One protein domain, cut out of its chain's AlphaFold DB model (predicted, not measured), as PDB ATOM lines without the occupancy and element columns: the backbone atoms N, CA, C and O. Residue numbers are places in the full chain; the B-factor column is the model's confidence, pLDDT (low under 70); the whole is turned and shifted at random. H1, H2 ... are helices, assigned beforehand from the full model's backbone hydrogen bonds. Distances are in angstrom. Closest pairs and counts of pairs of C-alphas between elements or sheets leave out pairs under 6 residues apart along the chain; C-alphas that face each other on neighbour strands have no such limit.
ATOM      1  N   VAL A   3     -32.007  40.299 -32.257       95.94
ATOM      2  CA  VAL A   3     -31.871  41.405 -31.283       95.94
ATOM      3  C   VAL A   3     -30.841  42.456 -31.718       95.94
ATOM      4  O   VAL A   3     -31.148  43.640 -31.769       95.94
ATOM      5  N   GLY A   4     -29.641  42.031 -32.130       96.06
ATOM      6  CA  GLY A   4     -28.599  42.963 -32.576       96.06
ATOM      7  C   GLY A   4     -28.906  43.644 -33.917       96.06
ATOM      8  O   GLY A   4     -28.265  44.632 -34.269       96.06
ATOM      9  N   LEU A   5     -29.856  43.124 -34.698       96.12
ATOM     10  CA  LEU A   5     -30.405  43.845 -35.845       96.12
ATOM     11  C   LEU A   5     -31.370  44.937 -35.373       96.12
ATOM     12  O   LEU A   5     -31.242  46.060 -35.849       96.12
ATOM     13  N   LEU A   6     -32.260  44.634 -34.421       97.38
ATOM     14  CA  LEU A   6     -33.218  45.602 -33.871       97.38
ATOM     15  C   LEU A   6     -32.520  46.832 -33.271       97.38
ATOM     16  O   LEU A   6     -32.939  47.953 -33.532       97.38
ATOM     17  N   ASP A   7     -31.406  46.638 -32.557       97.00
ATOM     18  CA  ASP A   7     -30.619  47.736 -31.966       97.00
ATOM     19  C   ASP A   7     -29.980  48.686 -33.003       97.00
ATOM     20  O   ASP A   7     -29.451  49.737 -32.639       97.00
ATOM     21  N   ARG A   8     -29.979  48.318 -34.291       96.81
ATOM     22  CA  ARG A   8     -29.369  49.095 -35.383       96.81
ATOM     23  C   ARG A   8     -30.394  49.681 -36.349       96.81
ATOM     24  O   ARG A   8     -29.993  50.238 -37.368       96.81
ATOM     25  N   LEU A   9     -31.686  49.521 -36.070       96.50
ATOM     26  CA  LEU A   9     -32.727  50.114 -36.899       96.50
ATOM     27  C   LEU A   9     -32.676  51.639 -36.792       96.50
ATOM     28  O   LEU A   9     -32.562  52.201 -35.702       96.50
ATOM     29  N   GLU A  10     -32.768  52.303 -37.938       95.31
ATOM     30  CA  GLU A  10     -32.937  53.750 -37.998       95.31
ATOM     31  C   GLU A  10     -34.417  54.121 -37.807       95.31
ATOM     32  O   GLU A  10     -35.302  53.305 -38.092       95.31
ATOM     33  N   PRO A  11     -34.722  55.348 -37.345       94.38
ATOM     34  CA  PRO A  11     -36.096  55.826 -37.278       94.38
ATOM     35  C   PRO A  11     -36.788  55.751 -38.642       94.38
ATOM     36  O   PRO A  11     -36.240  56.186 -39.653       94.38
ATOM     37  N   GLY A  12     -38.021  55.254 -38.655       92.50
ATOM     38  CA  GLY A  12     -38.806  55.086 -39.870       92.50
ATOM     39  C   GLY A  12     -39.445  53.709 -39.928       92.50
ATOM     40  O   GLY A  12     -39.807  53.135 -38.904       92.50
ATOM     41  N   VAL A  13     -39.608  53.200 -41.146       93.12
ATOM     42  CA  VAL A  13     -40.298  51.936 -41.415       93.12
ATOM     43  C   VAL A  13     -39.290  50.969 -42.001       93.12
ATOM     44  O   VAL A  13     -38.661  51.265 -43.014       93.12
ATOM     45  N   THR A  14     -39.143  49.818 -41.355       94.56
ATOM     46  CA  THR A  14     -38.301  48.721 -41.835       94.56
ATOM     47  C   THR A  14     -39.167  47.489 -42.040       94.56
ATOM     48  O   THR A  14     -39.877  47.072 -41.129       94.56
ATOM     49  N   GLU A  15     -39.073  46.882 -43.220       94.81
ATOM     50  CA  GLU A  15     -39.617  45.553 -43.482       94.81
ATOM     51  C   GLU A  15     -38.505  44.510 -43.321       94.81
ATOM     52  O   GLU A  15     -37.443  44.618 -43.936       94.81
ATOM     53  N   LEU A  16     -38.746  43.490 -42.493       94.19
ATOM     54  CA  LEU A  16     -37.848  42.347 -42.325       94.19
ATOM     55  C   LEU A  16     -38.533  41.092 -42.863       94.19
ATOM     56  O   LEU A  16     -39.401  40.516 -42.209       94.19
ATOM     57  N   ALA A  17     -38.134  40.675 -44.062       94.38
ATOM     58  CA  ALA A  17     -38.618  39.438 -44.658       94.38
ATOM     59  C   ALA A  17     -38.017  38.215 -43.948       94.38
ATOM     60  O   ALA A  17     -36.834  38.197 -43.604       94.38
ATOM     61  N   CYS A  18     -38.837  37.184 -43.761       95.06
ATOM     62  CA  CYS A  18     -38.431  35.888 -43.232       95.06
ATOM     63  C   CYS A  18     -39.265  34.766 -43.868       95.06
ATOM     64  O   CYS A  18     -40.307  34.989 -44.485       95.06
ATOM     65  N   HIS A  19     -38.787  33.547 -43.690       95.94
ATOM     66  CA  HIS A  19     -39.323  32.274 -44.146       95.94
ATOM     67  C   HIS A  19     -39.563  31.315 -42.968       95.94
ATOM     68  O   HIS A  19     -39.497  30.097 -43.141       95.94
ATOM     69  N   ALA A  20     -39.838  31.843 -41.778       95.50
ATOM     70  CA  ALA A  20     -39.972  31.044 -40.570       95.50
ATOM     71  C   ALA A  20     -40.981  29.894 -40.726       95.50
ATOM     72  O   ALA A  20     -42.101  30.081 -41.207       95.50
ATOM     73  N   GLY A  21     -40.578  28.697 -40.307       95.31
ATOM     74  CA  GLY A  21     -41.436  27.517 -40.306       95.31
ATOM     75  C   GLY A  21     -40.653  26.215 -40.185       95.31
ATOM     76  O   GLY A  21     -39.450  26.189 -40.429       95.31
ATOM     77  N   TYR A  22     -41.360  25.144 -39.827       95.38
ATOM     78  CA  TYR A  22     -40.831  23.783 -39.916       95.38
ATOM     79  C   TYR A  22     -40.638  23.403 -41.380       95.38
ATOM     80  O   TYR A  22     -41.468  23.753 -42.225       95.38
ATOM     81  N   ALA A  23     -39.534  22.726 -41.675       92.38
ATOM     82  CA  ALA A  23     -39.167  22.365 -43.038       92.38
ATOM     83  C   ALA A  23     -39.400  20.879 -43.349       92.38
ATOM     84  O   ALA A  23     -38.920  20.394 -44.377       92.38
ATOM     85  N   ASP A  24     -40.139  20.175 -42.487       88.56
ATOM     86  CA  ASP A  24     -40.584  18.809 -42.744       88.56
ATOM     87  C   ASP A  24     -41.259  18.749 -44.127       88.56
ATOM     88  O   ASP A  24     -42.136  19.554 -44.447       88.56
ATOM     89  N   ASP A  25     -40.793  17.828 -44.972       85.31
ATOM     90  CA  ASP A  25     -41.270  17.598 -46.343       85.31
ATOM     91  C   ASP A  25     -41.035  18.740 -47.361       85.31
ATOM     92  O   ASP A  25     -41.585  18.716 -48.465       85.31
ATOM     93  N   LEU A  26     -40.185  19.726 -47.048       91.12
ATOM     94  CA  LEU A  26     -39.824  20.788 -47.990       91.12
ATOM     95  C   LEU A  26     -38.607  20.408 -48.851       91.12
ATOM     96  O   LEU A  26     -37.473  20.365 -48.372       91.12
ATOM     97  N   GLU A  27     -38.808  20.249 -50.161       89.50
ATOM     98  CA  GLU A  27     -37.709  20.137 -51.131       89.50
ATOM     99  C   GLU A  27     -37.085  21.514 -51.407       89.50
ATOM    100  O   GLU A  27     -37.423  22.216 -52.360       89.50
ATOM    101  N   SER A  28     -36.174  21.930 -50.531       89.88
ATOM    102  CA  SER A  28     -35.456  23.199 -50.626       89.88
ATOM    103  C   SER A  28     -34.045  23.056 -50.073       89.88
ATOM    104  O   SER A  28     -33.780  22.237 -49.198       89.88
ATOM    105  N   THR A  29     -33.125  23.895 -50.545       88.88
ATOM    106  CA  THR A  29     -31.821  24.069 -49.889       88.88
ATOM    107  C   THR A  29     -31.908  24.964 -48.652       88.88
ATOM    108  O   THR A  29     -30.931  25.073 -47.927       88.88
ATOM    109  N   TYR A  30     -33.050  25.625 -48.440       88.56
ATOM    110  CA  TYR A  30     -33.305  26.578 -47.361       88.56
ATOM    111  C   TYR A  30     -34.323  25.988 -46.384       88.56
ATOM    112  O   TYR A  30     -35.519  26.286 -46.452       88.56
ATOM    113  N   THR A  31     -33.858  25.064 -45.550       93.75
ATOM    114  CA  THR A  31     -34.688  24.281 -44.620       93.75
ATOM    115  C   THR A  31     -34.288  24.577 -43.185       93.75
ATOM    116  O   THR A  31     -35.090  25.103 -42.419       93.75
ATOM    117  N   THR A  32     -33.013  24.359 -42.852       94.12
ATOM    118  CA  THR A  32     -32.452  24.638 -41.521       94.12
ATOM    119  C   THR A  32     -32.636  26.106 -41.137       94.12
ATOM    120  O   THR A  32     -32.964  26.432 -40.000       94.12
ATOM    121  N   GLU A  33     -32.465  27.014 -42.093       95.31
ATOM    122  CA  GLU A  33     -32.602  28.448 -41.881       95.31
ATOM    123  C   GLU A  33     -34.031  28.849 -41.499       95.31
ATOM    124  O   GLU A  33     -34.204  29.707 -40.639       95.31
ATOM    125  N   ARG A  34     -35.056  28.193 -42.060       96.19
ATOM    126  CA  ARG A  34     -36.467  28.469 -41.733       96.19
ATOM    127  C   ARG A  34     -36.787  28.151 -40.278       96.19
ATOM    128  O   ARG A  34     -37.506  28.899 -39.614       96.19
ATOM    129  N   GLU A  35     -36.235  27.055 -39.772       96.00
ATOM    130  CA  GLU A  35     -36.415  26.656 -38.377       96.00
ATOM    131  C   GLU A  35     -35.643  27.579 -37.432       96.00
ATOM    132  O   GLU A  35     -36.161  27.974 -36.387       96.00
ATOM    133  N   LEU A  36     -34.439  28.011 -37.823       95.75
ATOM    134  CA  LEU A  36     -33.674  29.008 -37.071       95.75
ATOM    135  C   LEU A  36     -34.391  30.361 -37.005       95.75
ATOM    136  O   LEU A  36     -34.398  31.002 -35.953       95.75
ATOM    137  N   GLU A  37     -35.010  30.798 -38.099       96.75
ATOM    138  CA  GLU A  37     -35.836  32.004 -38.117       96.75
ATOM    139  C   GLU A  37     -37.067  31.863 -37.220       96.75
ATOM    140  O   GLU A  37     -37.380  32.795 -36.483       96.75
ATOM    141  N   LEU A  38     -37.731  30.700 -37.221       96.62
ATOM    142  CA  LEU A  38     -38.858  30.425 -36.327       96.62
ATOM    143  C   LEU A  38     -38.447  30.554 -34.856       96.62
ATOM    144  O   LEU A  38     -39.111  31.252 -34.091       96.62
ATOM    145  N   VAL A  39     -37.324  29.939 -34.475       96.69
ATOM    146  CA  VAL A  39     -36.774  30.060 -33.119       96.69
ATOM    147  C   VAL A  39     -36.459  31.520 -32.793       96.69
ATOM    148  O   VAL A  39     -36.863  32.006 -31.740       96.69
ATOM    149  N   ALA A  40     -35.795  32.242 -33.698       96.31
ATOM    150  CA  ALA A  40     -35.427  33.638 -33.475       96.31
ATOM    151  C   ALA A  40     -36.649  34.557 -33.313       96.31
ATOM    152  O   ALA A  40     -36.635  35.426 -32.447       96.31
ATOM    153  N   LEU A  41     -37.705  34.382 -34.111       96.75
ATOM    154  CA  LEU A  41     -38.921  35.202 -34.030       96.75
ATOM    155  C   LEU A  41     -39.767  34.903 -32.785       96.75
ATOM    156  O   LEU A  41     -40.510  35.772 -32.331       96.75
ATOM    157  N   CYS A  42     -39.664  33.691 -32.237       97.12
ATOM    158  CA  CYS A  42     -40.366  33.282 -31.020       97.12
ATOM    159  C   CYS A  42     -39.545  33.470 -29.733       97.12
ATOM    160  O   CYS A  42     -40.069  33.213 -28.647       97.12
ATOM    161  N   ASP A  43     -38.291  33.920 -29.824       97.62
ATOM    162  CA  ASP A  43     -37.433  34.152 -28.661       97.62
ATOM    163  C   ASP A  43     -37.961  35.318 -27.801       97.62
ATOM    164  O   ASP A  43     -38.251  36.414 -28.293       97.62
ATOM    165  N   ALA A  44     -38.064  35.098 -26.488       97.88
ATOM    166  CA  ALA A  44     -38.520  36.111 -25.539       97.88
ATOM    167  C   ALA A  44     -37.643  37.377 -25.559       97.88
ATOM    168  O   ALA A  44     -38.170  38.483 -25.452       97.88
ATOM    169  N   GLN A  45     -36.335  37.243 -25.792       97.69
ATOM    170  CA  GLN A  45     -35.407  38.375 -25.857       97.69
ATOM    171  C   GLN A  45     -35.706  39.311 -27.032       97.69
ATOM    172  O   GLN A  45     -35.440  40.515 -26.961       97.69
ATOM    173  N   VAL A  46     -36.259  38.780 -28.126       97.81
ATOM    174  CA  VAL A  46     -36.678  39.590 -29.275       97.81
ATOM    175  C   VAL A  46     -37.891  40.427 -28.906       97.81
ATOM    176  O   VAL A  46     -37.882  41.632 -29.151       97.81
ATOM    177  N   ARG A  47     -38.887  39.831 -28.242       97.75
ATOM    178  CA  ARG A  47     -40.048  40.565 -27.719       97.75
ATOM    179  C   ARG A  47     -39.629  41.656 -26.732       97.75
ATOM    180  O   ARG A  47     -40.021  42.806 -26.908       97.75
ATOM    181  N   GLU A  48     -38.790  41.320 -25.757       98.25
ATOM    182  CA  GLU A  48     -38.261  42.279 -24.781       98.25
ATOM    183  C   GLU A  48     -37.503  43.428 -25.461       98.25
ATOM    184  O   GLU A  48     -37.604  44.582 -25.049       98.25
ATOM    185  N   SER A  49     -36.762  43.136 -26.533       98.00
ATOM    186  CA  SER A  49     -36.028  44.154 -27.287       98.00
ATOM    187  C   SER A  49     -36.952  45.069 -28.084       98.00
ATOM    188  O   SER A  49     -36.727  46.274 -28.080       98.00
ATOM    189  N   ILE A  50     -37.998  44.530 -28.719       98.19
ATOM    190  CA  ILE A  50     -39.033  45.320 -29.408       98.19
ATOM    191  C   ILE A  50     -39.671  46.311 -28.429       98.19
ATOM    192  O   ILE A  50     -39.730  47.506 -28.716       98.19
ATOM    193  N   GLU A  51     -40.072  45.832 -27.250       98.19
ATOM    194  CA  GLU A  51     -40.695  46.655 -26.208       98.19
ATOM    195  C   GLU A  51     -39.728  47.718 -25.667       98.19
ATOM    196  O   GLU A  51     -40.064  48.901 -25.612       98.19
ATOM    197  N   ARG A  52     -38.496  47.324 -25.323       98.12
ATOM    198  CA  ARG A  52     -37.455  48.226 -24.808       98.12
ATOM    199  C   ARG A  52     -37.074  49.323 -25.804       98.12
ATOM    200  O   ARG A  52     -36.784  50.440 -25.383       98.12
ATOM    201  N   LEU A  53     -37.005  48.997 -27.094       97.81
ATOM    202  CA  LEU A  53     -36.624  49.933 -28.156       97.81
ATOM    203  C   LEU A  53     -37.796  50.805 -28.628       97.81
ATOM    204  O   LEU A  53     -37.576  51.718 -29.419       97.81
ATOM    205  N   GLY A  54     -39.022  50.542 -28.160       97.38
ATOM    206  CA  GLY A  54     -40.216  51.254 -28.618       97.38
ATOM    207  C   GLY A  54     -40.533  50.992 -30.091       97.38
ATOM    208  O   GLY A  54     -41.044  51.876 -30.774       97.38
TER     209      GLY A  54
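What this domain is: This is residues 3 to 54 of the 68 residues of an uncharacterized protein of Actinobacteria bacterium (UniProt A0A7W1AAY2). A long, narrow open loop: from H1 a stretch with no named element, residues 7 to 31, runs the length of one side, then turns back into H2 and H3, set end to end at an angle along the other. The short H1 packs on H3. The printed part has 52 residues, three named helices in the order H1, H2, H3 and no named strand; it is all helix by class, with 25 residues, under half, in named elements. It is loose, with a radius of gyration of the C-alphas of 13.2 A, and spans 38 by 21 by 13 A.

How they stand to each other: H1, residues 3 to 6, touches H3, residues 44 to 53; their closest C-alphas, of Val 3 and Val 46, are 5.5 A apart. H1 is apart from H2, residues 32 to 42. H2 and H3 are close but not clearly touching, the closest C-alphas, of Ala 40 and Val 46, being 7.4 A apart; they run the same way at a steep tilt of 57 degrees. In H2 and H3 every O i to N i+4 pair is within hydrogen-bond range; H1 is too short for one.

Where its parts are: H1 begins at C-alpha 3 (-31.871, 41.405, -31.283) and is 5.1 A long from first to last C-alpha. H2 measures 15.7 A. H3 measures 14.2 A, ending at C-alpha 53 (-36.624, 49.933, -28.156).

The domain as a whole: The farthest C-alphas, of Pro 11 and Asp 25, are 39.6 A apart. The H1 to H2 link is long, the H2 to H3 link tight. The printed part has no cut, and no printed residue is under 70 in pLDDT.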